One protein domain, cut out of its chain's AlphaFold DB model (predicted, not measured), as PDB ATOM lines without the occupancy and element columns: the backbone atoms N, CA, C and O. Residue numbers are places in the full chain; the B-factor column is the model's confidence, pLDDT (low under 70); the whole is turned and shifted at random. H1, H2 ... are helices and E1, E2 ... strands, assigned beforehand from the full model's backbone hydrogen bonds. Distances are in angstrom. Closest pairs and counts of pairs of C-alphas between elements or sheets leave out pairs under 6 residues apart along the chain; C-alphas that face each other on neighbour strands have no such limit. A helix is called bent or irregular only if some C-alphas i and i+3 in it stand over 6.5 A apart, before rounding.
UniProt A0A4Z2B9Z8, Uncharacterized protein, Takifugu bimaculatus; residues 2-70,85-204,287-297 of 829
ATOM      1  N   SER A   2     123.300 200.206 143.918       39.75
ATOM      2  CA  SER A   2     123.169 200.437 145.360       39.75
ATOM      3  C   SER A   2     122.671 199.133 145.986       39.75
ATOM      4  O   SER A   2     121.620 198.645 145.588       39.75
ATOM      5  N   THR A   3     123.456 198.529 146.877       61.16
ATOM      6  CA  THR A   3     123.138 197.278 147.593       61.16
ATOM      7  C   THR A   3     122.265 197.521 148.827       61.16
ATOM      8  O   THR A   3     122.232 196.694 149.730       61.16
ATOM      9  N   VAL A   4     121.617 198.684 148.913       72.94
ATOM     10  CA  VAL A   4     120.804 199.064 150.068       72.94
ATOM     11  C   VAL A   4     119.421 198.439 149.901       72.94
ATOM     12  O   VAL A   4     118.715 198.748 148.940       72.94
ATOM     13  N   LEU A   5     119.091 197.511 150.801       80.81
ATOM     14  CA  LEU A   5     117.770 196.896 150.913       80.81
ATOM     15  C   LEU A   5     116.749 197.922 151.419       80.81
ATOM     16  O   LEU A   5     117.110 198.923 152.037       80.81
ATOM     17  N   ASP A   6     115.473 197.670 151.141       87.25
ATOM     18  CA  ASP A   6     114.389 198.451 151.732       87.25
ATOM     19  C   ASP A   6     114.362 198.249 153.264       87.25
ATOM     20  O   ASP A   6     114.456 197.098 153.704       87.25
ATOM     21  N   PRO A   7     114.223 199.316 154.078       85.19
ATOM     22  CA  PRO A   7     114.260 199.206 155.536       85.19
ATOM     23  C   PRO A   7     113.216 198.248 156.122       85.19
ATOM     24  O   PRO A   7     113.534 197.505 157.041       85.19
ATOM     25  N   GLN A   8     111.998 198.187 155.570       86.50
ATOM     26  CA  GLN A   8     110.963 197.285 156.095       86.50
ATOM     27  C   GLN A   8     111.293 195.820 155.808       86.50
ATOM     28  O   GLN A   8     111.041 194.938 156.631       86.50
ATOM     29  N   VAL A   9     111.868 195.553 154.631       87.88
ATOM     30  CA  VAL A   9     112.359 194.215 154.277       87.88
ATOM     31  C   VAL A   9     113.505 193.822 155.202       87.88
ATOM     32  O   VAL A   9     113.536 192.691 155.680       87.88
ATOM     33  N   GLN A  10     114.415 194.755 155.479       86.50
ATOM     34  CA  GLN A  10     115.521 194.536 156.398       86.50
ATOM     35  C   GLN A  10     115.014 194.207 157.807       86.50
ATOM     36  O   GLN A  10     115.404 193.176 158.340       86.50
ATOM     37  N   ASP A  11     114.083 194.992 158.353       88.12
ATOM     38  CA  ASP A  11     113.528 194.759 159.693       88.12
ATOM     39  C   ASP A  11     112.812 193.413 159.814       88.12
ATOM     40  O   ASP A  11     112.988 192.690 160.795       88.12
ATOM     41  N   THR A  12     112.044 193.042 158.786       90.75
ATOM     42  CA  THR A  12     111.350 191.748 158.745       90.75
ATOM     43  C   THR A  12     112.346 190.587 158.748       90.75
ATOM     44  O   THR A  12     112.135 189.586 159.434       90.75
ATOM     45  N   ILE A  13     113.439 190.712 157.986       91.44
ATOM     46  CA  ILE A  13     114.502 189.705 157.954       91.44
ATOM     47  C   ILE A  13     115.186 189.634 159.319       91.44
ATOM     48  O   ILE A  13     115.300 188.538 159.858       91.44
ATOM     49  N   SER A  14     115.592 190.766 159.898       90.38
ATOM     50  CA  SER A  14     116.308 190.795 161.175       90.38
ATOM     51  C   SER A  14     115.518 190.143 162.307       90.38
ATOM     52  O   SER A  14     116.050 189.274 162.992       90.38
ATOM     53  N   GLN A  15     114.229 190.474 162.450       90.12
ATOM     54  CA  GLN A  15     113.372 189.875 163.482       90.12
ATOM     55  C   GLN A  15     113.247 188.357 163.315       90.12
ATOM     56  O   GLN A  15     113.337 187.612 164.289       90.12
ATOM     57  N   SER A  16     113.073 187.890 162.074       93.56
ATOM     58  CA  SER A  16     113.008 186.456 161.784       93.56
ATOM     59  C   SER A  16     114.333 185.757 162.079       93.56
ATOM     60  O   SER A  16     114.325 184.647 162.596       93.56
ATOM     61  N   VAL A  17     115.460 186.387 161.741       94.44
ATOM     62  CA  VAL A  17     116.805 185.837 161.940       94.44
ATOM     63  C   VAL A  17     117.137 185.726 163.428       94.44
ATOM     64  O   VAL A  17     117.648 184.689 163.843       94.44
ATOM     65  N   LEU A  18     116.826 186.751 164.227       93.00
ATOM     66  CA  LEU A  18     117.047 186.750 165.675       93.00
ATOM     67  C   LEU A  18     116.254 185.631 166.359       93.00
ATOM     68  O   LEU A  18     116.838 184.811 167.067       93.00
ATOM     69  N   HIS A  19     114.948 185.560 166.089       92.88
ATOM     70  CA  HIS A  19     114.065 184.543 166.661       92.88
ATOM     71  C   HIS A  19     114.492 183.124 166.259       92.88
ATOM     72  O   HIS A  19     114.657 182.257 167.112       92.88
ATOM     73  N   ASP A  20     114.728 182.890 164.964       94.50
ATOM     74  CA  ASP A  20     115.169 181.581 164.476       94.50
ATOM     75  C   ASP A  20     116.532 181.188 165.067       94.50
ATOM     76  O   ASP A  20     116.740 180.023 165.395       94.50
ATOM     77  N   PHE A  21     117.473 182.126 165.222       95.06
ATOM     78  CA  PHE A  21     118.781 181.818 165.798       95.06
ATOM     79  C   PHE A  21     118.675 181.414 167.275       95.06
ATOM     80  O   PHE A  21     119.302 180.433 167.691       95.06
ATOM     81  N   GLN A  22     117.878 182.152 168.050       92.19
ATOM     82  CA  GLN A  22     117.629 181.856 169.457       92.19
ATOM     83  C   GLN A  22     116.984 180.473 169.621       92.19
ATOM     84  O   GLN A  22     117.508 179.651 170.367       92.19
ATOM     85  N   ASP A  23     115.926 180.183 168.864       91.25
ATOM     86  CA  ASP A  23     115.200 178.908 168.937       91.25
ATOM     87  C   ASP A  23     116.037 177.697 168.493       91.25
ATOM     88  O   ASP A  23     115.871 176.586 169.008       91.25
ATOM     89  N   GLU A  24     116.904 177.871 167.492       92.12
ATOM     90  CA  GLU A  24     117.619 176.756 166.868       92.12
ATOM     91  C   GLU A  24     118.939 176.397 167.565       92.12
ATOM     92  O   GLU A  24     119.311 175.217 167.598       92.12
ATOM     93  N   PHE A  25     119.671 177.382 168.097       94.38
ATOM     94  CA  PHE A  25     121.054 177.183 168.557       94.38
ATOM     95  C   PHE A  25     121.292 177.506 170.027       94.38
ATOM     96  O   PHE A  25     122.285 177.022 170.584       94.38
ATOM     97  N   VAL A  26     120.422 178.300 170.646       93.06
ATOM     98  CA  VAL A  26     120.580 178.764 172.024       93.06
ATOM     99  C   VAL A  26     119.694 177.930 172.947       93.06
ATOM    100  O   VAL A  26     118.577 177.563 172.599       93.06
ATOM    101  N   VAL A  27     120.210 177.579 174.122       90.56
ATOM    102  CA  VAL A  27     119.453 176.869 175.161       90.56
ATOM    103  C   VAL A  27     119.689 177.494 176.523       90.56
ATOM    104  O   VAL A  27     120.805 177.920 176.822       90.56
ATOM    105  N   ASP A  28     118.662 177.478 177.364       88.31
ATOM    106  CA  ASP A  28     118.778 177.854 178.770       88.31
ATOM    107  C   ASP A  28     119.485 176.742 179.556       88.31
ATOM    108  O   ASP A  28     119.177 175.550 179.413       88.31
ATOM    109  N   LEU A  29     120.454 177.111 180.393       79.62
ATOM    110  CA  LEU A  29     121.183 176.157 181.224       79.62
ATOM    111  C   LEU A  29     120.321 175.695 182.411       79.62
ATOM    112  O   LEU A  29     120.214 176.370 183.430       79.62
ATOM    113  N   GLY A  30     119.726 174.505 182.285       68.06
ATOM    114  CA  GLY A  30     119.074 173.776 183.381       68.06
ATOM    115  C   GLY A  30     120.031 172.868 184.181       68.06
ATOM    116  O   GLY A  30     121.191 172.703 183.801       68.06
ATOM    117  N   PRO A  31     119.563 172.227 185.274       57.50
ATOM    118  CA  PRO A  31     120.419 171.442 186.172       57.50
ATOM    119  C   PRO A  31     121.011 170.166 185.545       57.50
ATOM    120  O   PRO A  31     122.055 169.714 186.007       57.50
ATOM    121  N   GLU A  32     120.405 169.593 184.493       60.69
ATOM    122  CA  GLU A  32     120.919 168.392 183.811       60.69
ATOM    123  C   GLU A  32     120.608 168.388 182.302       60.69
ATOM    124  O   GLU A  32     119.471 168.613 181.880       60.69
ATOM    125  N   ILE A  33     121.610 168.070 181.473       66.38
ATOM    126  CA  ILE A  33     121.441 167.828 180.032       66.38
ATOM    127  C   ILE A  33     120.946 166.382 179.865       66.38
ATOM    128  O   ILE A  33     121.724 165.437 179.952       66.38
ATOM    129  N   THR A  34     119.640 166.209 179.662       56.41
ATOM    130  CA  THR A  34     118.930 164.912 179.721       56.41
ATOM    131  C   THR A  34     118.975 164.078 178.430       56.41
ATOM    132  O   THR A  34     118.437 162.970 178.386       56.41
ATOM    133  N   ASP A  35     119.628 164.567 177.373       65.56
ATOM    134  CA  ASP A  35     119.725 163.853 176.096       65.56
ATOM    135  C   ASP A  35     120.686 162.640 176.186       65.56
ATOM    136  O   ASP A  35     121.737 162.681 176.825       65.56
ATOM    137  N   THR A  36     120.365 161.538 175.490       72.81
ATOM    138  CA  THR A  36     121.295 160.400 175.311       72.81
ATOM    139  C   THR A  36     122.408 160.789 174.342       72.81
ATOM    140  O   THR A  36     122.262 160.669 173.119       72.81
ATOM    141  N   LEU A  37     123.511 161.292 174.882       82.31
ATOM    142  CA  LEU A  37     124.625 161.837 174.110       82.31
ATOM    143  C   LEU A  37     125.766 160.818 173.967       82.31
ATOM    144  O   LEU A  37     125.963 159.994 174.858       82.31
ATOM    145  N   PRO A  38     126.520 160.853 172.850       82.50
ATOM    146  CA  PRO A  38     127.643 159.940 172.626       82.50
ATOM    147  C   PRO A  38     128.802 160.178 173.601       82.50
ATOM    148  O   PRO A  38     129.602 159.280 173.831       82.50
ATOM    149  N   PHE A  39     128.875 161.372 174.191       86.88
ATOM    150  CA  PHE A  39     129.870 161.741 175.186       86.88
ATOM    151  C   PHE A  39     129.234 162.571 176.304       86.88
ATOM    152  O   PHE A  39     128.194 163.198 176.069       86.88
ATOM    153  N   PRO A  40     129.864 162.635 177.493       87.12
ATOM    154  CA  PRO A  40     129.428 163.521 178.565       87.12
ATOM    155  C   PRO A  40     129.404 164.972 178.086       87.12
ATOM    156  O   PRO A  40     130.406 165.466 177.557       87.12
ATOM    157  N   ALA A  41     128.267 165.640 178.271       88.31
ATOM    158  CA  ALA A  41     128.112 167.049 177.947       88.31
ATOM    159  C   ALA A  41     128.618 167.928 179.095       88.31
ATOM    160  O   ALA A  41     128.308 167.695 180.265       88.31
ATOM    161  N   ARG A  42     129.396 168.952 178.750       87.69
ATOM    162  CA  ARG A  42     129.954 169.945 179.667       87.69
ATOM    163  C   ARG A  42     129.732 171.339 179.100       87.69
ATOM    164  O   ARG A  42     129.901 171.563 177.903       87.69
ATOM    165  N   VAL A  43     129.391 172.275 179.979       89.56
ATOM    166  CA  VAL A  43     129.345 173.705 179.664       89.56
ATOM    167  C   VAL A  43     130.772 174.234 179.758       89.56
ATOM    168  O   VAL A  43     131.344 174.297 180.843       89.56
ATOM    169  N   MET A  44     131.371 174.549 178.613       90.06
ATOM    170  CA  MET A  44     132.788 174.892 178.499       90.06
ATOM    171  C   MET A  44     132.959 176.322 177.986       90.06
ATOM    172  O   MET A  44     132.146 176.819 177.205       90.06
ATOM    173  N   TYR A  45     134.068 176.959 178.372       90.81
ATOM    174  CA  TYR A  45     134.458 178.295 177.904       90.81
ATOM    175  C   TYR A  45     133.434 179.405 178.222       90.81
ATOM    176  O   TYR A  45     133.234 180.297 177.397       90.81
ATOM    177  N   SER A  46     132.779 179.364 179.387       90.81
ATOM    178  CA  SER A  46     131.967 180.497 179.863       90.81
ATOM    179  C   SER A  46     132.866 181.681 180.221       90.81
ATOM    180  O   SER A  46     133.915 181.475 180.833       90.81
ATOM    181  N   LEU A  47     132.457 182.896 179.849       88.56
ATOM    182  CA  LEU A  47     133.105 184.146 180.271       88.56
ATOM    183  C   LEU A  47     132.175 185.041 181.105       88.56
ATOM    184  O   LEU A  47     132.530 186.187 181.372       88.56
ATOM    185  N   GLU A  48     130.992 184.544 181.475       79.19
ATOM    186  CA  GLU A  48     130.062 185.252 182.359       79.19
ATOM    187  C   GLU A  48     130.366 184.949 183.834       79.19
ATOM    188  O   GLU A  48     130.798 183.846 184.185       79.19
ATOM    189  N   GLU A  49     130.158 185.946 184.696       64.94
ATOM    190  CA  GLU A  49     130.330 185.833 186.148       64.94
ATOM    191  C   GLU A  49     129.213 184.943 186.736       64.94
ATOM    192  O   GLU A  49     128.062 185.013 186.316       64.94
ATOM    193  N   GLN A  50     129.549 184.079 187.705       52.44
ATOM    194  CA  GLN A  50     128.687 182.997 188.229       52.44
ATOM    195  C   GLN A  50     127.401 183.454 188.957       52.44
ATOM    196  O   GLN A  50     126.689 182.617 189.512       52.44
ATOM    197  N   GLU A  51     127.103 184.754 188.997       47.09
ATOM    198  CA  GLU A  51     126.035 185.337 189.821       47.09
ATOM    199  C   GLU A  51     124.700 185.573 189.086       47.09
ATOM    200  O   GLU A  51     123.694 185.827 189.749       47.09
ATOM    201  N   SER A  52     124.622 185.456 187.753       51.12
ATOM    202  CA  SER A  52     123.354 185.653 187.026       51.12
ATOM    203  C   SER A  52     122.565 184.347 186.862       51.12
ATOM    204  O   SER A  52     123.060 183.376 186.301       51.12
ATOM    205  N   GLN A  53     121.312 184.325 187.325       44.53
ATOM    206  CA  GLN A  53     120.445 183.134 187.328       44.53
ATOM    207  C   GLN A  53     119.934 182.699 185.936       44.53
ATOM    208  O   GLN A  53     119.388 181.604 185.827       44.53
ATOM    209  N   ASP A  54     120.184 183.487 184.885       54.19
ATOM    210  CA  ASP A  54     119.734 183.240 183.509       54.19
ATOM    211  C   ASP A  54     120.936 183.083 182.559       54.19
ATOM    212  O   ASP A  54     121.334 184.017 181.863       54.19
ATOM    213  N   HIS A  55     121.564 181.903 182.538       74.44
ATOM    214  CA  HIS A  55     122.671 181.640 181.616       74.44
ATOM    215  C   HIS A  55     122.204 180.845 180.392       74.44
ATOM    216  O   HIS A  55     121.774 179.697 180.502       74.44
ATOM    217  N   ILE A  56     122.363 181.443 179.213       88.81
ATOM    218  CA  ILE A  56     122.214 180.764 177.924       88.81
ATOM    219  C   ILE A  56     123.507 180.034 177.528       88.81
ATOM    220  O   ILE A  56     124.600 180.408 177.954       88.81
ATOM    221  N   ALA A  57     123.403 179.011 176.680       91.69
ATOM    222  CA  ALA A  57     124.535 178.317 176.071       91.69
ATOM    223  C   ALA A  57     124.265 177.964 174.606       91.69
ATOM    224  O   ALA A  57     123.124 177.746 174.201       91.69
ATOM    225  N   ILE A  58     125.327 177.832 173.810       95.06
ATOM    226  CA  ILE A  58     125.217 177.316 172.441       95.06
ATOM    227  C   ILE A  58     125.187 175.787 172.459       95.06
ATOM    228  O   ILE A  58     126.116 175.122 172.940       95.06
ATOM    229  N   ASN A  59     124.137 175.219 171.872       93.19
ATOM    230  CA  ASN A  59     123.773 173.807 171.966       93.19
ATOM    231  C   ASN A  59     124.551 172.875 171.012       93.19
ATOM    232  O   ASN A  59     123.975 172.055 170.296       93.19
ATOM    233  N   LEU A  60     125.876 173.006 170.949       93.88
ATOM    234  CA  LEU A  60     126.650 172.426 169.851       93.88
ATOM    235  C   LEU A  60     126.721 170.886 169.866       93.88
ATOM    236  O   LEU A  60     126.405 170.246 168.860       93.88
ATOM    237  N   LEU A  61     127.134 170.273 170.982       93.25
ATOM    238  CA  LEU A  61     127.279 168.814 171.075       93.25
ATOM    239  C   LEU A  61     125.938 168.073 170.898       93.25
ATOM    240  O   LEU A  61     125.907 167.116 170.115       93.25
ATOM    241  N   PRO A  62     124.825 168.480 171.544       91.56
ATOM    242  CA  PRO A  62     123.536 167.822 171.339       91.56
ATOM    243  C   PRO A  62     122.999 167.956 169.910       91.56
ATOM    244  O   PRO A  62     122.466 166.979 169.376       91.56
ATOM    245  N   LEU A  63     123.189 169.107 169.250       91.12
ATOM    246  CA  LEU A  63     122.820 169.280 167.838       91.12
ATOM    247  C   LEU A  63     123.607 168.329 166.924       91.12
ATOM    248  O   LEU A  63     123.014 167.646 166.086       91.12
ATOM    249  N   LEU A  64     124.922 168.210 167.129       91.94
ATOM    250  CA  LEU A  64     125.760 167.288 166.356       91.94
ATOM    251  C   LEU A  64     125.379 165.816 166.597       91.94
ATOM    252  O   LEU A  64     125.321 165.017 165.659       91.94
ATOM    253  N   ALA A  65     125.064 165.451 167.841       90.12
ATOM    254  CA  ALA A  65     124.595 164.111 168.185       90.12
ATOM    255  C   ALA A  65     123.265 163.763 167.493       90.12
ATOM    256  O   ALA A  65     123.109 162.644 166.995       90.12
ATOM    257  N   LYS A  66     122.324 164.714 167.420       87.31
ATOM    258  CA  LYS A  66     121.047 164.547 166.703       87.31
ATOM    259  C   LYS A  66     121.272 164.364 165.199       87.31
ATOM    260  O   LYS A  66     120.718 163.435 164.616       87.31
ATOM    261  N   GLU A  67     122.133 165.169 164.578       85.44
ATOM    262  CA  GLU A  67     122.436 165.059 163.142       85.44
ATOM    263  C   GLU A  67     122.981 163.672 162.758       85.44
ATOM    264  O   GLU A  67     122.560 163.081 161.760       85.44
ATOM    265  N   ILE A  68     123.878 163.109 163.572       80.50
ATOM    266  CA  ILE A  68     124.486 161.799 163.300       80.50
ATOM    267  C   ILE A  68     123.482 160.657 163.478       80.50
ATOM    268  O   ILE A  68     123.482 159.733 162.663       80.50
ATOM    269  N   LYS A  69     122.581 160.737 164.468       76.81
ATOM    270  CA  LYS A  69     121.486 159.761 164.629       76.81
ATOM    271  C   LYS A  69     120.569 159.720 163.397       76.81
ATOM    272  O   LYS A  69     120.130 158.644 163.005       76.81
ATOM    273  N   HIS A  70     120.337 160.863 162.747       69.56
ATOM    274  CA  HIS A  70     119.437 160.970 161.592       69.56
ATOM    275  C   HIS A  70     120.099 160.755 160.218       69.56
ATOM    276  O   HIS A  70     119.380 160.605 159.228       69.56
ATOM    277  N   VAL A  85     117.548 171.239 162.340       83.56
ATOM    278  CA  VAL A  85     118.649 172.184 162.567       83.56
ATOM    279  C   VAL A  85     119.977 171.454 162.374       83.56
ATOM    280  O   VAL A  85     120.201 170.410 162.987       83.56
ATOM    281  N   SER A  86     120.854 171.978 161.513       89.38
ATOM    282  CA  SER A  86     122.203 171.432 161.315       89.38
ATOM    283  C   SER A  86     123.250 172.335 161.980       89.38
ATOM    284  O   SER A  86     123.221 173.550 161.762       89.38
ATOM    285  N   PRO A  87     124.231 171.776 162.717       90.75
ATOM    286  CA  PRO A  87     125.343 172.549 163.278       90.75
ATOM    287  C   PRO A  87     126.222 173.211 162.198       90.75
ATOM    288  O   PRO A  87     126.946 174.161 162.494       90.75
ATOM    289  N   LEU A  88     126.139 172.767 160.934       91.62
ATOM    290  CA  LEU A  88     126.773 173.433 159.785       91.62
ATOM    291  C   LEU A  88     126.262 174.863 159.567       91.62
ATOM    292  O   LEU A  88     127.004 175.701 159.055       91.62
ATOM    293  N   CYS A  89     125.020 175.152 159.961       93.19
ATOM    294  CA  CYS A  89     124.401 176.461 159.779       93.19
ATOM    295  C   CYS A  89     124.728 177.451 160.906       93.19
ATOM    296  O   CYS A  89     124.557 178.645 160.694       93.19
ATOM    297  N   LEU A  90     125.256 176.997 162.050       95.56
ATOM    298  CA  LEU A  90     125.485 177.832 163.236       95.56
ATOM    299  C   LEU A  90     126.297 179.105 162.923       95.56
ATOM    300  O   LEU A  90     125.815 180.220 163.102       95.56
ATOM    301  N   SER A  91     127.531 178.956 162.434       96.06
ATOM    302  CA  SER A  91     128.414 180.095 162.144       96.06
ATOM    303  C   SER A  91     127.908 181.006 161.011       96.06
ATOM    304  O   SER A  91     127.895 182.220 161.207       96.06
ATOM    305  N   PRO A  92     127.492 180.503 159.826       94.56
ATOM    306  CA  PRO A  92     126.988 181.387 158.774       94.56
ATOM    307  C   PRO A  92     125.677 182.086 159.161       94.56
ATOM    308  O   PRO A  92     125.468 183.225 158.746       94.56
ATOM    309  N   PHE A  93     124.824 181.454 159.970       95.88
ATOM    310  CA  PHE A  93     123.588 182.083 160.427       95.88
ATOM    311  C   PHE A  93     123.854 183.146 161.496       95.88
ATOM    312  O   PHE A  93     123.297 184.235 161.414       95.88
ATOM    313  N   PHE A  94     124.807 182.910 162.403       97.12
ATOM    314  CA  PHE A  94     125.277 183.948 163.322       97.12
ATOM    315  C   PHE A  94     125.880 185.151 162.589       97.12
ATOM    316  O   PHE A  94     125.645 186.293 162.974       97.12
ATOM    317  N   ARG A  95     126.605 184.931 161.483       95.56
ATOM    318  CA  ARG A  95     127.067 186.041 160.636       95.56
ATOM    319  C   ARG A  95     125.902 186.846 160.065       95.56
ATOM    320  O   ARG A  95     125.986 188.069 160.021       95.56
ATOM    321  N   LEU A  96     124.841 186.181 159.607       95.19
ATOM    322  CA  LEU A  96     123.649 186.866 159.112       95.19
ATOM    323  C   LEU A  96     122.978 187.676 160.226       95.19
ATOM    324  O   LEU A  96     122.684 188.845 159.996       95.19
ATOM    325  N   LEU A  97     122.810 187.086 161.416       95.94
ATOM    326  CA  LEU A  97     122.297 187.775 162.602       95.94
ATOM    327  C   LEU A  97     123.118 189.025 162.903       95.94
ATOM    328  O   LEU A  97     122.574 190.122 162.939       95.94
ATOM    329  N   ARG A  98     124.442 188.886 162.997       94.94
ATOM    330  CA  ARG A  98     125.337 190.020 163.224       94.94
ATOM    331  C   ARG A  98     125.146 191.124 162.188       94.94
ATOM    332  O   ARG A  98     125.069 192.289 162.546       94.94
ATOM    333  N   LEU A  99     125.121 190.779 160.902       92.62
ATOM    334  CA  LEU A  99     124.985 191.776 159.838       92.62
ATOM    335  C   LEU A  99     123.623 192.482 159.877       92.62
ATOM    336  O   LEU A  99     123.546 193.642 159.478       92.62
ATOM    337  N   CYS A 100     122.572 191.795 160.330       92.75
ATOM    338  CA  CYS A 100     121.258 192.388 160.567       92.75
ATOM    339  C   CYS A 100     121.324 193.407 161.712       92.75
ATOM    340  O   CYS A 100     120.968 194.567 161.502       92.75
ATOM    341  N   GLU A 101     121.886 193.005 162.853       92.56
ATOM    342  CA  GLU A 101     122.072 193.854 164.037       92.56
ATOM    343  C   GLU A 101     122.947 195.079 163.752       92.56
ATOM    344  O   GLU A 101     122.522 196.216 163.946       92.56
ATOM    345  N   GLU A 102     124.133 194.882 163.158       91.00
ATOM    346  CA  GLU A 102     125.041 195.972 162.768       91.00
ATOM    347  C   GLU A 102     124.348 196.997 161.863       91.00
ATOM    348  O   GLU A 102     124.713 198.173 161.854       91.00
ATOM    349  N   LYS A 103     123.380 196.564 161.050       88.62
ATOM    350  CA  LYS A 103     122.665 197.451 160.133       88.62
ATOM    351  C   LYS A 103     121.450 198.129 160.748       88.62
ATOM    352  O   LYS A 103     121.108 199.206 160.269       88.62
ATOM    353  N   GLN A 104     120.802 197.531 161.740       88.12
ATOM    354  CA  GLN A 104     119.688 198.153 162.459       88.12
ATOM    355  C   GLN A 104     120.169 199.146 163.516       88.12
ATOM    356  O   GLN A 104     119.544 200.185 163.714       88.12
ATOM    357  N   HIS A 105     121.314 198.856 164.129       90.00
ATOM    358  CA  HIS A 105     121.824 199.573 165.291       90.00
ATOM    359  C   HIS A 105     123.110 200.368 164.993       90.00
ATOM    360  O   HIS A 105     123.910 200.616 165.891       90.00
ATOM    361  N   ASP A 106     123.332 200.767 163.732       88.44
ATOM    362  CA  ASP A 106     124.486 201.574 163.281       88.44
ATOM    363  C   ASP A 106     125.856 201.045 163.770       88.44
ATOM    364  O   ASP A 106     126.783 201.791 164.086       88.44
ATOM    365  N   GLY A 107     125.999 199.718 163.793       88.25
ATOM    366  CA  GLY A 107     127.205 199.001 164.209       88.25
ATOM    367  C   GLY A 107     127.257 198.626 165.693       88.25
ATOM    368  O   GLY A 107     128.180 197.909 166.086       88.25
ATOM    369  N   ASN A 108     126.290 199.059 166.504       91.19
ATOM    370  CA  ASN A 108     126.151 198.602 167.883       91.19
ATOM    371  C   ASN A 108     125.638 197.150 167.913       91.19
ATOM    372  O   ASN A 108     124.765 196.783 167.131       91.19
ATOM    373  N   LEU A 109     126.207 196.325 168.793       94.00
ATOM    374  CA  LEU A 109     125.846 194.916 168.978       94.00
ATOM    375  C   LEU A 109     125.423 194.590 170.421       94.00
ATOM    376  O   LEU A 109     125.432 193.418 170.789       94.00
ATOM    377  N   GLU A 110     125.070 195.595 171.229       90.38
ATOM    378  CA  GLU A 110     124.605 195.426 172.618       90.38
ATOM    379  C   GLU A 110     123.481 194.383 172.757       90.38
ATOM    380  O   GLU A 110     123.514 193.583 173.681       90.38
ATOM    381  N   GLU A 111     122.530 194.303 171.818       89.69
ATOM    382  CA  GLU A 111     121.409 193.345 171.908       89.69
ATOM    383  C   GLU A 111     121.841 191.871 171.829       89.69
ATOM    384  O   GLU A 111     121.127 190.980 172.292       89.69
ATOM    385  N   ILE A 112     123.017 191.604 171.256       92.62
ATOM    386  CA  ILE A 112     123.553 190.251 171.074       92.62
ATOM    387  C   ILE A 112     124.895 190.045 171.787       92.62
ATOM    388  O   ILE A 112     125.545 189.014 171.581       92.62
ATOM    389  N   ASP A 113     125.339 190.996 172.612       90.38
ATOM    390  CA  ASP A 113     126.667 190.980 173.230       90.38
ATOM    391  C   ASP A 113     126.863 189.805 174.199       90.38
ATOM    392  O   ASP A 113     127.961 189.254 174.271       90.38
ATOM    393  N   GLY A 114     125.791 189.306 174.819       90.56
ATOM    394  CA  GLY A 114     125.804 188.100 175.647       90.56
ATOM    395  C   GLY A 114     126.370 186.878 174.914       90.56
ATOM    396  O   GLY A 114     127.002 186.012 175.524       90.56
ATOM    397  N   LEU A 115     126.269 186.826 173.579       93.75
ATOM    398  CA  LEU A 115     126.853 185.751 172.770       93.75
ATOM    399  C   LEU A 115     128.391 185.759 172.770       93.75
ATOM    400  O   LEU A 115     129.002 184.711 172.536       93.75
ATOM    401  N   VAL A 116     129.043 186.890 173.073       94.00
ATOM    402  CA  VAL A 116     130.508 186.951 173.199       94.00
ATOM    403  C   VAL A 116     130.995 186.212 174.443       94.00
ATOM    404  O   VAL A 116     132.055 185.580 174.396       94.00
ATOM    405  N   GLY A 117     130.226 186.220 175.536       91.38
ATOM    406  CA  GLY A 117     130.547 185.516 176.781       91.38
ATOM    407  C   GLY A 117     129.867 184.155 176.947       91.38
ATOM    408  O   GLY A 117     130.326 183.335 177.747       91.38
ATOM    409  N   CYS A 118     128.886 183.858 176.094       92.12
ATOM    410  CA  CYS A 118     128.127 182.612 176.073       92.12
ATOM    411  C   CYS A 118     129.017 181.346 175.977       92.12
ATOM    412  O   CYS A 118     129.912 181.270 175.121       92.12
ATOM    413  N   PRO A 119     128.823 180.340 176.849       93.12
ATOM    414  CA  PRO A 119     129.534 179.069 176.778       93.12
ATOM    415  C   PRO A 119     129.055 178.167 175.631       93.12
ATOM    416  O   PRO A 119     127.984 178.340 175.048       93.12
ATOM    417  N   LEU A 120     129.853 177.136 175.346       94.12
ATOM    418  CA  LEU A 120     129.497 176.052 174.431       94.12
ATOM    419  C   LEU A 120     129.177 174.777 175.216       94.12
ATOM    420  O   LEU A 120     129.928 174.404 176.119       94.12
ATOM    421  N   ILE A 121     128.135 174.048 174.812       92.81
ATOM    422  CA  ILE A 121     127.934 172.663 175.252       92.81
ATOM    423  C   ILE A 121     128.843 171.756 174.412       92.81
ATOM    424  O   ILE A 121     128.577 171.507 173.234       92.81
ATOM    425  N   LEU A 122     129.928 171.276 175.023       92.56
ATOM    426  CA  LEU A 122     130.960 170.421 174.422       92.56
ATOM    427  C   LEU A 122     131.155 169.141 175.245       92.56
ATOM    428  O   LEU A 122     130.339 168.823 176.106       92.56
ATOM    429  N   THR A 123     132.227 168.396 174.969       90.69
ATOM    430  CA  THR A 123     132.670 167.275 175.803       90.69
ATOM    431  C   THR A 123     133.932 167.618 176.590       90.69
ATOM    432  O   THR A 123     134.546 168.663 176.368       90.69
ATOM    433  N   ASP A 124     134.286 166.742 177.525       86.06
ATOM    434  CA  ASP A 124     135.440 166.895 178.399       86.06
ATOM    435  C   ASP A 124     136.763 166.780 177.622       86.06
ATOM    436  O   ASP A 124     136.887 165.986 176.682       86.06
ATOM    437  N   VAL A 125     137.766 167.558 178.028       84.44
ATOM    438  CA  VAL A 125     139.102 167.540 177.412       84.44
ATOM    439  C   VAL A 125     139.771 166.181 177.633       84.44
ATOM    440  O   VAL A 125     140.462 165.691 176.738       84.44
ATOM    441  N   ASP A 126     139.469 165.511 178.749       85.50
ATOM    442  CA  ASP A 126     139.969 164.171 179.081       85.50
ATOM    443  C   ASP A 126     139.627 163.114 178.015       85.50
ATOM    444  O   ASP A 126     140.344 162.123 177.841       85.50
ATOM    445  N   VAL A 127     138.525 163.311 177.279       83.75
ATOM    446  CA  VAL A 127     138.121 162.427 176.174       83.75
ATOM    447  C   VAL A 127     139.093 162.564 174.996       83.75
ATOM    448  O   VAL A 127     139.425 161.571 174.345       83.75
ATOM    449  N   ILE A 128     139.596 163.775 174.746       80.75
ATOM    450  CA  ILE A 128     140.539 164.083 173.661       80.75
ATOM    451  C   ILE A 128     141.924 163.505 173.981       80.75
ATOM    452  O   ILE A 128     142.560 162.919 173.108       80.75
ATOM    453  N   GLU A 129     142.367 163.559 175.239       82.44
ATOM    454  CA  GLU A 129     143.651 162.963 175.661       82.44
ATOM    455  C   GLU A 129     143.693 161.429 175.494       82.44
ATOM    456  O   GLU A 129     144.760 160.804 175.379       82.44
ATOM    457  N   LYS A 130     142.511 160.804 175.471       86.00
ATOM    458  CA  LYS A 130     142.298 159.361 175.300       86.00
ATOM    459  C   LYS A 130     141.800 159.000 173.901       86.00
ATOM    460  O   LYS A 130     141.284 157.895 173.718       86.00
ATOM    461  N   ILE A 131     141.991 159.871 172.905       86.56
ATOM    462  CA  ILE A 131     141.401 159.710 171.568       86.56
ATOM    463  C   ILE A 131     141.708 158.366 170.886       86.56
ATOM    464  O   ILE A 131     140.911 157.868 170.099       86.56
ATOM    465  N   ASP A 132     142.829 157.731 171.217       86.06
ATOM    466  CA  ASP A 132     143.233 156.446 170.626       86.06
ATOM    467  C   ASP A 132     142.409 155.259 171.103       86.06
ATOM    468  O   ASP A 132     142.333 154.244 170.415       86.06
ATOM    469  N   SER A 133     141.811 155.387 172.287       89.31
ATOM    470  CA  SER A 133     140.902 154.377 172.825       89.31
ATOM    471  C   SER A 133     139.518 154.436 172.176       89.31
ATOM    472  O   SER A 133     138.715 153.526 172.368       89.31
ATOM    473  N   LEU A 134     139.244 155.482 171.390       91.12
ATOM    474  CA  LEU A 134     137.950 155.725 170.775       91.12
ATOM    475  C   LEU A 134     137.820 155.038 169.410       91.12
ATOM    476  O   LEU A 134     138.761 154.931 168.608       91.12
ATOM    477  N   SER A 135     136.599 154.622 169.093       91.62
ATOM    478  CA  SER A 135     136.233 154.129 167.770       91.62
ATOM    479  C   SER A 135     136.438 155.205 166.698       91.62
ATOM    480  O   SER A 135     136.541 156.399 166.970       91.62
ATOM    481  N   LYS A 136     136.497 154.802 165.425       91.06
ATOM    482  CA  LYS A 136     136.628 155.766 164.319       91.06
ATOM    483  C   LYS A 136     135.478 156.786 164.301       91.06
ATOM    484  O   LYS A 136     135.726 157.964 164.096       91.06
ATOM    485  N   ALA A 137     134.244 156.344 164.550       90.88
ATOM    486  CA  ALA A 137     133.078 157.225 164.554       90.88
ATOM    487  C   ALA A 137     133.145 158.269 165.683       90.88
ATOM    488  O   ALA A 137     132.816 159.432 165.470       90.88
ATOM    489  N   GLU A 138     133.618 157.868 166.862       92.44
ATOM    490  CA  GLU A 138     133.846 158.754 168.010       92.44
ATOM    491  C   GLU A 138     134.964 159.767 167.742       92.44
ATOM    492  O   GLU A 138     134.826 160.953 168.039       92.44
ATOM    493  N   ARG A 139     136.053 159.325 167.110       93.38
ATOM    494  CA  ARG A 139     137.146 160.199 166.673       93.38
ATOM    495  C   ARG A 139     136.698 161.237 165.643       93.38
ATOM    496  O   ARG A 139     136.983 162.426 165.799       93.38
ATOM    497  N   ASP A 140     135.946 160.799 164.634       93.56
ATOM    498  CA  ASP A 140     135.357 161.672 163.615       93.56
ATOM    499  C   ASP A 140     134.371 162.672 164.256       93.56
ATOM    500  O   ASP A 140     134.344 163.848 163.875       93.56
ATOM    501  N   PHE A 141     133.603 162.245 165.269       93.75
ATOM    502  CA  PHE A 141     132.700 163.109 166.042       93.75
ATOM    503  C   PHE A 141     133.462 164.229 166.751       93.75
ATOM    504  O   PHE A 141     133.103 165.396 166.606       93.75
ATOM    505  N   ILE A 142     134.529 163.896 167.484       94.44
ATOM    506  CA  ILE A 142     135.339 164.875 168.222       94.44
ATOM    507  C   ILE A 142     135.991 165.869 167.264       94.44
ATOM    508  O   ILE A 142     135.915 167.075 167.494       94.44
ATOM    509  N   CYS A 143     136.581 165.390 166.164       95.19
ATOM    510  CA  CYS A 143     137.168 166.276 165.161       95.19
ATOM    511  C   CYS A 143     136.109 167.241 164.604       95.19
ATOM    512  O   CYS A 143     136.335 168.450 164.571       95.19
ATOM    513  N   THR A 144     134.929 166.731 164.237       95.44
ATOM    514  CA  THR A 144     133.807 167.546 163.738       95.44
ATOM    515  C   THR A 144     133.365 168.592 164.766       95.44
ATOM    516  O   THR A 144     133.231 169.768 164.426       95.44
ATOM    517  N   LEU A 145     133.209 168.191 166.032       96.00
ATOM    518  CA  LEU A 145     132.828 169.072 167.135       96.00
ATOM    519  C   LEU A 145     133.835 170.219 167.321       96.00
ATOM    520  O   LEU A 145     133.433 171.379 167.427       96.00
ATOM    521  N   LEU A 146     135.135 169.911 167.302       96.25
ATOM    522  CA  LEU A 146     136.206 170.902 167.427       96.25
ATOM    523  C   LEU A 146     136.234 171.874 166.238       96.25
ATOM    524  O   LEU A 146     136.384 173.076 166.451       96.25
ATOM    525  N   PHE A 147     136.033 171.398 165.002       97.12
ATOM    526  CA  PHE A 147     135.927 172.280 163.830       97.12
ATOM    527  C   PHE A 147     134.754 173.262 163.954       97.12
ATOM    528  O   PHE A 147     134.932 174.452 163.684       97.12
ATOM    529  N   HIS A 148     133.577 172.804 164.393       97.31
ATOM    530  CA  HIS A 148     132.442 173.702 164.627       97.31
ATOM    531  C   HIS A 148     132.712 174.699 165.758       97.31
ATOM    532  O   HIS A 148     132.433 175.883 165.587       97.31
ATOM    533  N   ALA A 149     133.305 174.264 166.875       97.62
ATOM    534  CA  ALA A 149     133.637 175.143 167.998       97.62
ATOM    535  C   ALA A 149     134.644 176.238 167.601       97.62
ATOM    536  O   ALA A 149     134.462 177.411 167.930       97.62
ATOM    537  N   ILE A 150     135.680 175.880 166.833       97.88
ATOM    538  CA  ILE A 150     136.657 176.843 166.306       97.88
ATOM    539  C   ILE A 150     135.973 177.833 165.359       97.88
ATOM    540  O   ILE A 150     136.186 179.038 165.472       97.88
ATOM    541  N   ASN A 151     135.143 177.350 164.431       97.69
ATOM    542  CA  ASN A 151     134.447 178.212 163.475       97.69
ATOM    543  C   ASN A 151     133.424 179.137 164.139       97.69
ATOM    544  O   ASN A 151     133.299 180.287 163.719       97.69
ATOM    545  N   TRP A 152     132.759 178.680 165.202       98.06
ATOM    546  CA  TRP A 152     131.942 179.526 166.065       98.06
ATOM    547  C   TRP A 152     132.765 180.675 166.646       98.06
ATOM    548  O   TRP A 152     132.451 181.834 166.388       98.06
ATOM    549  N   PHE A 153     133.868 180.385 167.343       98.25
ATOM    550  CA  PHE A 153     134.672 181.448 167.949       98.25
ATOM    551  C   PHE A 153     135.323 182.379 166.924       98.25
ATOM    552  O   PHE A 153     135.445 183.572 167.191       98.25
ATOM    553  N   ARG A 154     135.698 181.885 165.738       97.75
ATOM    554  CA  ARG A 154     136.171 182.748 164.641       97.75
ATOM    555  C   ARG A 154     135.099 183.753 164.224       97.75
ATOM    556  O   ARG A 154     135.425 184.921 164.032       97.75
ATOM    557  N   GLU A 155     133.840 183.327 164.125       97.50
ATOM    558  CA  GLU A 155     132.744 184.238 163.790       97.50
ATOM    559  C   GLU A 155     132.398 185.176 164.957       97.50
ATOM    560  O   GLU A 155     132.196 186.359 164.719       97.50
ATOM    561  N   VAL A 156     132.453 184.720 166.216       97.88
ATOM    562  CA  VAL A 156     132.327 185.595 167.403       97.88
ATOM    563  C   VAL A 156     133.377 186.711 167.381       97.88
ATOM    564  O   VAL A 156     133.042 187.880 167.552       97.88
ATOM    565  N   ILE A 157     134.644 186.392 167.106       97.44
ATOM    566  CA  ILE A 157     135.695 187.414 167.008       97.44
ATOM    567  C   ILE A 157     135.470 188.332 165.805       97.44
ATOM    568  O   ILE A 157     135.628 189.543 165.946       97.44
ATOM    569  N   ASN A 158     135.075 187.794 164.642       97.00
ATOM    570  CA  ASN A 158     134.687 188.627 163.499       97.00
ATOM    571  C   ASN A 158     133.621 189.645 163.903       97.00
ATOM    572  O   ASN A 158     133.686 190.785 163.445       97.00
ATOM    573  N   SER A 159     132.675 189.240 164.756       96.19
ATOM    574  CA  SER A 159     131.569 190.087 165.174       96.19
ATOM    575  C   SER A 159     131.961 191.202 166.122       96.19
ATOM    576  O   SER A 159     131.692 192.369 165.861       96.19
ATOM    577  N   PHE A 160     132.625 190.854 167.216       96.50
ATOM    578  CA  PHE A 160     132.799 191.788 168.323       96.50
ATOM    579  C   PHE A 160     134.137 192.545 168.287       96.50
ATOM    580  O   PHE A 160     134.357 193.436 169.101       96.50
ATOM    581  N   CYS A 161     135.036 192.262 167.332       93.75
ATOM    582  CA  CYS A 161     136.352 192.922 167.256       93.75
ATOM    583  C   CYS A 161     136.311 194.441 167.008       93.75
ATOM    584  O   CYS A 161     137.319 195.116 167.236       93.75
ATOM    585  N   GLN A 162     135.185 194.966 166.517       91.38
ATOM    586  CA  GLN A 162     134.990 196.394 166.246       91.38
ATOM    587  C   GLN A 162     134.327 197.144 167.404       91.38
ATOM    588  O   GLN A 162     134.346 198.372 167.396       91.38
ATOM    589  N   GLN A 163     133.769 196.431 168.386       92.94
ATOM    590  CA  GLN A 163     133.089 197.050 169.520       92.94
ATOM    591  C   GLN A 163     134.090 197.808 170.395       92.94
ATOM    592  O   GLN A 163     135.232 197.375 170.586       92.94
ATOM    593  N   GLU A 164     133.678 198.968 170.907       88.25
ATOM    594  CA  GLU A 164     134.564 199.850 171.669       88.25
ATOM    595  C   GLU A 164     134.604 199.533 173.166       88.25
ATOM    596  O   GLU A 164     135.601 199.876 173.816       88.25
ATOM    597  N   ASP A 165     133.586 198.838 173.679       89.50
ATOM    598  CA  ASP A 165     133.487 198.443 175.080       89.50
ATOM    599  C   ASP A 165     134.695 197.605 175.538       89.50
ATOM    600  O   ASP A 165     135.185 196.714 174.834       89.50
ATOM    601  N   ILE A 166     135.219 197.935 176.721       86.19
ATOM    602  CA  ILE A 166     136.440 197.317 177.246       86.19
ATOM    603  C   ILE A 166     136.172 195.868 177.643       86.19
ATOM    604  O   ILE A 166     136.995 195.008 177.330       86.19
ATOM    605  N   ASP A 167     135.043 195.578 178.287       86.75
ATOM    606  CA  ASP A 167     134.722 194.228 178.743       86.75
ATOM    607  C   ASP A 167     134.492 193.298 177.537       86.75
ATOM    608  O   ASP A 167     135.035 192.189 177.498       86.75
ATOM    609  N   VAL A 168     133.831 193.781 176.478       90.56
ATOM    610  CA  VAL A 168     133.709 193.068 175.194       90.56
ATOM    611  C   VAL A 168     135.082 192.823 174.563       90.56
ATOM    612  O   VAL A 168     135.378 191.693 174.170       90.56
ATOM    613  N   LYS A 169     135.972 193.823 174.504       89.00
ATOM    614  CA  LYS A 169     137.343 193.642 173.978       89.00
ATOM    615  C   LYS A 169     138.121 192.572 174.745       89.00
ATOM    616  O   LYS A 169     138.805 191.754 174.128       89.00
ATOM    617  N   MET A 170     137.999 192.553 176.072       87.00
ATOM    618  CA  MET A 170     138.623 191.542 176.930       87.00
ATOM    619  C   MET A 170     138.078 190.149 176.599       87.00
ATOM    620  O   MET A 170     138.864 189.238 176.326       87.00
ATOM    621  N   LYS A 171     136.746 190.004 176.502       91.50
ATOM    622  CA  LYS A 171     136.087 188.754 176.091       91.50
ATOM    623  C   LYS A 171     136.555 188.304 174.697       91.50
ATOM    624  O   LYS A 171     136.860 187.127 174.513       91.50
ATOM    625  N   VAL A 172     136.710 189.215 173.728       93.88
ATOM    626  CA  VAL A 172     137.224 188.905 172.376       93.88
ATOM    627  C   VAL A 172     138.657 188.365 172.414       93.88
ATOM    628  O   VAL A 172     138.952 187.379 171.731       93.88
ATOM    629  N   ILE A 173     139.551 188.950 173.218       90.81
ATOM    630  CA  ILE A 173     140.916 188.420 173.370       90.81
ATOM    631  C   ILE A 173     140.885 187.034 174.023       90.81
ATOM    632  O   ILE A 173     141.587 186.130 173.569       90.81
ATOM    633  N   THR A 174     140.031 186.808 175.022       91.31
ATOM    634  CA  THR A 174     139.865 185.469 175.603       91.31
ATOM    635  C   THR A 174     139.299 184.469 174.587       91.31
ATOM    636  O   THR A 174     139.732 183.319 174.546       91.31
ATOM    637  N   ARG A 175     138.402 184.881 173.680       95.06
ATOM    638  CA  ARG A 175     137.976 184.025 172.555       95.06
ATOM    639  C   ARG A 175     139.120 183.704 171.602       95.06
ATOM    640  O   ARG A 175     139.185 182.576 171.119       95.06
ATOM    641  N   LEU A 176     140.043 184.635 171.371       94.38
ATOM    642  CA  LEU A 176     141.239 184.373 170.570       94.38
ATOM    643  C   LEU A 176     142.128 183.307 171.226       94.38
ATOM    644  O   LEU A 176     142.561 182.381 170.541       94.38
ATOM    645  N   GLN A 177     142.318 183.384 172.545       91.56
ATOM    646  CA  GLN A 177     143.021 182.361 173.333       91.56
ATOM    647  C   GLN A 177     142.302 181.002 173.279       91.56
ATOM    648  O   GLN A 177     142.930 179.954 173.133       91.56
ATOM    649  N   ASN A 178     140.966 180.996 173.322       94.31
ATOM    650  CA  ASN A 178     140.191 179.765 173.158       94.31
ATOM    651  C   ASN A 178     140.410 179.141 171.769       94.31
ATOM    652  O   ASN A 178     140.539 177.925 171.669       94.31
ATOM    653  N   ILE A 179     140.505 179.942 170.699       96.12
ATOM    654  CA  ILE A 179     140.817 179.436 169.349       96.12
ATOM    655  C   ILE A 179     142.218 178.822 169.302       96.12
ATOM    656  O   ILE A 179     142.372 177.713 168.787       96.12
ATOM    657  N   THR A 180     143.237 179.513 169.823       92.12
ATOM    658  CA  THR A 180     144.619 179.005 169.805       92.12
ATOM    659  C   THR A 180     144.747 177.715 170.616       92.12
ATOM    660  O   THR A 180     145.427 176.783 170.176       92.12
ATOM    661  N   TYR A 181     144.039 177.609 171.743       91.81
ATOM    662  CA  TYR A 181     143.963 176.386 172.537       91.81
ATOM    663  C   TYR A 181     143.218 175.256 171.812       91.81
ATOM    664  O   TYR A 181     143.760 174.157 171.678       91.81
ATOM    665  N   LEU A 182     142.029 175.516 171.259       94.38
ATOM    666  CA  LEU A 182     141.255 174.519 170.509       94.38
ATOM    667  C   LEU A 182     141.994 174.009 169.269       94.38
ATOM    668  O   LEU A 182     141.873 172.835 168.933       94.38
ATOM    669  N   HIS A 183     142.799 174.848 168.611       93.19
ATOM    670  CA  HIS A 183     143.694 174.401 167.543       93.19
ATOM    671  C   HIS A 183     144.665 173.319 168.039       93.19
ATOM    672  O   HIS A 183     144.892 172.342 167.331       93.19
ATOM    673  N   THR A 184     145.201 173.448 169.260       90.62
ATOM    674  CA  THR A 184     146.112 172.437 169.826       90.62
ATOM    675  C   THR A 184     145.404 171.106 170.085       90.62
ATOM    676  O   THR A 184     145.952 170.055 169.759       90.62
ATOM    677  N   LEU A 185     144.164 171.156 170.582       92.44
ATOM    678  CA  LEU A 185     143.331 169.972 170.792       92.44
ATOM    679  C   LEU A 185     142.933 169.316 169.465       92.44
ATOM    680  O   LEU A 185     142.945 168.095 169.345       92.44
ATOM    681  N   LEU A 186     142.627 170.119 168.444       94.00
ATOM    682  CA  LEU A 186     142.285 169.616 167.118       94.00
ATOM    683  C   LEU A 186     143.472 168.915 166.449       94.00
ATOM    684  O   LEU A 186     143.288 167.889 165.803       94.00
ATOM    685  N   GLU A 187     144.692 169.424 166.607       91.00
ATOM    686  CA  GLU A 187     145.887 168.746 166.095       91.00
ATOM    687  C   GLU A 187     146.119 167.386 166.741       91.00
ATOM    688  O   GLU A 187     146.446 166.419 166.046       91.00
ATOM    689  N   GLU A 188     145.940 167.307 168.059       90.00
ATOM    690  CA  GLU A 188     145.994 166.049 168.793       90.00
ATOM    691  C   GLU A 188     144.914 165.093 168.281       90.00
ATOM    692  O   GLU A 188     145.223 163.955 167.912       90.00
ATOM    693  N   ALA A 189     143.688 165.590 168.104       91.88
ATOM    694  CA  ALA A 189     142.581 164.785 167.620       91.88
ATOM    695  C   ALA A 189     142.790 164.259 166.182       91.88
ATOM    696  O   ALA A 189     142.574 163.079 165.884       91.88
ATOM    697  N   LEU A 190     143.284 165.110 165.281       92.31
ATOM    698  CA  LEU A 190     143.587 164.746 163.895       92.31
ATOM    699  C   LEU A 190     144.789 163.804 163.784       92.31
ATOM    700  O   LEU A 190     144.858 163.018 162.839       92.31
ATOM    701  N   SER A 191     145.740 163.857 164.721       89.50
ATOM    702  CA  SER A 191     146.850 162.893 164.766       89.50
ATOM    703  C   SER A 191     146.362 161.476 165.087       89.50
ATOM    704  O   SER A 191     146.873 160.505 164.531       89.50
ATOM    705  N   GLY A 192     145.317 161.369 165.913       87.50
ATOM    706  CA  GLY A 192     144.618 160.119 166.193       87.50
ATOM    707  C   GLY A 192     143.654 159.684 165.086       87.50
ATOM    708  O   GLY A 192     143.161 158.562 165.143       87.50
ATOM    709  N   THR A 193     143.385 160.517 164.070       88.81
ATOM    710  CA  THR A 193     142.297 160.300 163.091       88.81
ATOM    711  C   THR A 193     142.752 160.557 161.645       88.81
ATOM    712  O   THR A 193     142.291 161.494 160.986       88.81
ATOM    713  N   PRO A 194     143.681 159.745 161.105       86.06
ATOM    714  CA  PRO A 194     144.211 159.959 159.763       86.06
ATOM    715  C   PRO A 194     143.127 159.771 158.688       86.06
ATOM    716  O   PRO A 194     142.377 158.794 158.701       86.06
ATOM    717  N   GLY A 195     143.077 160.693 157.723       84.50
ATOM    718  CA  GLY A 195     142.104 160.669 156.623       84.50
ATOM    719  C   GLY A 195     140.722 161.231 156.973       84.50
ATOM    720  O   GLY A 195     139.787 161.045 156.194       84.50
ATOM    721  N   PHE A 196     140.579 161.899 158.122       91.19
ATOM    722  CA  PHE A 196     139.365 162.628 158.482       91.19
ATOM    723  C   PHE A 196     139.040 163.728 157.458       91.19
ATOM    724  O   PHE A 196     139.921 164.480 157.040       91.19
ATOM    725  N   VAL A 197     137.763 163.848 157.085       89.81
ATOM    726  CA  VAL A 197     137.260 164.904 156.195       89.81
ATOM    727  C   VAL A 197     136.394 165.861 157.019       89.81
ATOM    728  O   VAL A 197     135.328 165.447 157.477       89.81
ATOM    729  N   PRO A 198     136.819 167.120 157.221       91.31
ATOM    730  CA  PRO A 198     136.066 168.066 158.034       91.31
ATOM    731  C   PRO A 198     134.765 168.547 157.387       91.31
ATOM    732  O   PRO A 198     134.622 168.505 156.160       91.31
ATOM    733  N   PRO A 199     133.841 169.087 158.202       90.25
ATOM    734  CA  PRO A 199     132.684 169.817 157.701       90.25
ATOM    735  C   PRO A 199     133.103 171.047 156.884       90.25
ATOM    736  O   PRO A 199     134.054 171.751 157.229       90.25
ATOM    737  N   VAL A 200     132.362 171.336 155.813       88.00
ATOM    738  CA  VAL A 200     132.565 172.538 154.990       88.00
ATOM    739  C   VAL A 200     132.253 173.790 155.815       88.00
ATOM    740  O   VAL A 200     131.231 173.845 156.492       88.00
ATOM    741  N   ALA A 201     133.117 174.806 155.726       87.19
ATOM    742  CA  ALA A 201     132.937 176.094 156.411       87.19
ATOM    743  C   ALA A 201     132.831 177.302 155.461       87.19
ATOM    744  O   ALA A 201     132.344 178.363 155.856       87.19
ATOM    745  N   ASN A 202     133.291 177.152 154.217       84.88
ATOM    746  CA  ASN A 202     133.267 178.195 153.192       84.88
ATOM    747  C   ASN A 202     132.416 177.713 152.010       84.88
ATOM    748  O   ASN A 202     132.617 176.602 151.523       84.88
ATOM    749  N   PHE A 203     131.483 178.550 151.550       83.62
ATOM    750  CA  PHE A 203     130.462 178.191 150.550       83.62
ATOM    751  C   PHE A 203     130.641 178.933 149.212       83.62
ATOM    752  O   PHE A 203     129.772 178.885 148.351       83.62
ATOM    753  N   ASP A 204     131.778 179.610 149.025       69.00
ATOM    754  CA  ASP A 204     132.023 180.559 147.926       69.00
ATOM    755  C   ASP A 204     132.441 179.915 146.583       69.00
ATOM    756  O   ASP A 204     132.777 180.622 145.634       69.00
ATOM    757  N   GLY A 287     147.685 173.163 158.349       78.00
ATOM    758  CA  GLY A 287     147.826 173.860 157.066       78.00
ATOM    759  C   GLY A 287     146.979 173.233 155.953       78.00
ATOM    760  O   GLY A 287     146.329 173.952 155.192       78.00
ATOM    761  N   SER A 288     146.891 171.898 155.912       82.19
ATOM    762  CA  SER A 288     146.055 171.163 154.948       82.19
ATOM    763  C   SER A 288     144.553 171.288 155.206       82.19
ATOM    764  O   SER A 288     143.756 170.973 154.329       82.19
ATOM    765  N   TYR A 289     144.160 171.758 156.391       88.00
ATOM    766  CA  TYR A 289     142.767 171.904 156.808       88.00
ATOM    767  C   TYR A 289     142.266 173.349 156.719       88.00
ATOM    768  O   TYR A 289     141.123 173.634 157.068       88.00
ATOM    769  N   ARG A 290     143.091 174.275 156.211       85.12
ATOM    770  CA  ARG A 290     142.777 175.710 156.160       85.12
ATOM    771  C   ARG A 290     141.415 176.013 155.525       85.12
ATOM    772  O   ARG A 290     140.688 176.860 156.033       85.12
ATOM    773  N   ALA A 291     141.079 175.334 154.428       87.00
ATOM    774  CA  ALA A 291     139.835 175.540 153.684       87.00
ATOM    775  C   ALA A 291     138.561 175.294 154.519       87.00
ATOM    776  O   ALA A 291     137.483 175.758 154.144       87.00
ATOM    777  N   PHE A 292     138.692 174.599 155.652       91.25
ATOM    778  CA  PHE A 292     137.611 174.239 156.569       91.25
ATOM    779  C   PHE A 292     137.493 175.176 157.777       91.25
ATOM    780  O   PHE A 292     136.641 174.968 158.641       91.25
ATOM    781  N   PHE A 293     138.314 176.227 157.837       93.62
ATOM    782  CA  PHE A 293     138.134 177.314 158.790       93.62
ATOM    783  C   PHE A 293     137.466 178.517 158.122       93.62
ATOM    784  O   PHE A 293     137.795 178.878 156.989       93.62
ATOM    785  N   ARG A 294     136.547 179.159 158.845       93.50
ATOM    786  CA  ARG A 294     135.904 180.416 158.443       93.50
ATOM    787  C   ARG A 294     136.947 181.511 158.237       93.50
ATOM    788  O   ARG A 294     137.905 181.626 159.005       93.50
ATOM    789  N   GLU A 295     136.774 182.334 157.214       93.44
ATOM    790  CA  GLU A 295     137.621 183.509 157.011       93.44
ATOM    791  C   GLU A 295     137.511 184.466 158.212       93.44
ATOM    792  O   GLU A 295     136.413 184.753 158.688       93.44
ATOM    793  N   LEU A 296     138.653 184.940 158.728       95.69
ATOM    794  CA  LEU A 296     138.651 186.065 159.663       95.69
ATOM    795  C   LEU A 296     138.522 187.353 158.854       95.69
ATOM    796  O   LEU A 296     139.224 187.514 157.856       95.69
ATOM    797  N   ASP A 297     137.697 188.292 159.289       94.56
ATOM    798  CA  ASP A 297     137.557 189.589 158.631       94.56
ATOM    799  C   ASP A 297     138.841 190.431 158.821       94.56
ATOM    800  O   ASP A 297     139.700 190.142 159.661       94.56
TER     801      ASP A 297
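What this domain is: This is residues 2 to 70, 85 to 204 and 287 to 297 of the 829 residues of an uncharacterized protein of Takifugu bimaculatus (UniProt A0A4Z2B9Z8). Four long helices, H1, H3, H6 and H7, stand side by side in a curved row, with two tiny two-stranded sheets, H4 and H5 over one face of it. H8 and residues 192 to 204 lie over the other face, and H2 packs near the first residue of H3. The printed part has 200 residues, in the order H1 E1 E2 E3 H2 H3 H4 E4 H5 H6 H7 H8; the sheets, E1 - E3 and E2 - E4, are antiparallel. The class is mostly helix, and the whole is compact, with a radius of gyration of the C-alphas of 17.3 A and spans of 54 by 42 by 35 A.

Where its parts are: Find C-alpha 7 at (114.260, 199.206, 155.536); from there H1 runs 26.5 A to residue 25. Then come E1, residues 26 to 28, E2, 42 to 44, E3, 56 to 58, and H2, 60 to 70. H3, residues 87 to 104, is 26.2 A long and irregular, with C-alphas 88 and 91 7.3 A apart. H4, residues 114 to 117, E4, 120 to 122, and H5, 125 to 129, are brief. Look for C-alpha 136 at (136.628, 155.766, 164.319), where H6 begins its 36.4 A to residue 160. H7, residues 166 to 191, covers 38.1 A. H8, residues 287 to 292, ends at (137.611, 174.239, 156.569) and is irregular, with C-alphas 288 and 291 7.7 A apart.

How they stand to each other: Begin at the hub, H6, which touches four helices. It forms a helical hairpin with H7, at a shallow tilt of 23 degrees; their closest C-alphas, Ile 150 and Ile 179, are 5.8 A apart. With residues 148 to 159 alone H6 touches H3 at 7 degrees, the same way, closest at Ser 91 and Trp 152, 5.3 A between C-alphas. H3 touches H1, closest at C-alphas 100 and 14, 5.2 A, at a tilt of 36 degrees, only just steep. H2 touches H6, closest at C-alphas 61 and 145, 6.8 A. H4 touches H7, closest at C-alphas 117 and 171, 6.5 A, and H5 touches H7, closest at C-alphas 128 and 189, 6.4 A. H8 is close to H6 but not clearly touching, with C-alphas 292 and 147 7.7 A apart. Between E1 and E3, N 27 and O 57 are 2.9 A apart, within hydrogen-bond range; between E2 and E4, N 42 and O 122 are 2.8 A apart. Every O i to N i+4 pair is within range in H1, H2, H5, H6 and H7, against 12 of 14 in H3 and 0 of 2 in H8, which has 2 of 3 O i to N i+3 pairs; H4 is too short for an i+4 pair.

The domain as a whole: The farthest C-alphas, Ser 2 and Ser 133, are 56.5 A apart. Residues 71 to 84 and 205 to 286 are not printed, with C-alpha gaps of 11.3 A and 19.4 A. The links E1 to E2 and E2 to E3 are long. The pLDDT is under 70 at residues 2 to 3, 30 to 35, 49 to 54, 70 and 204.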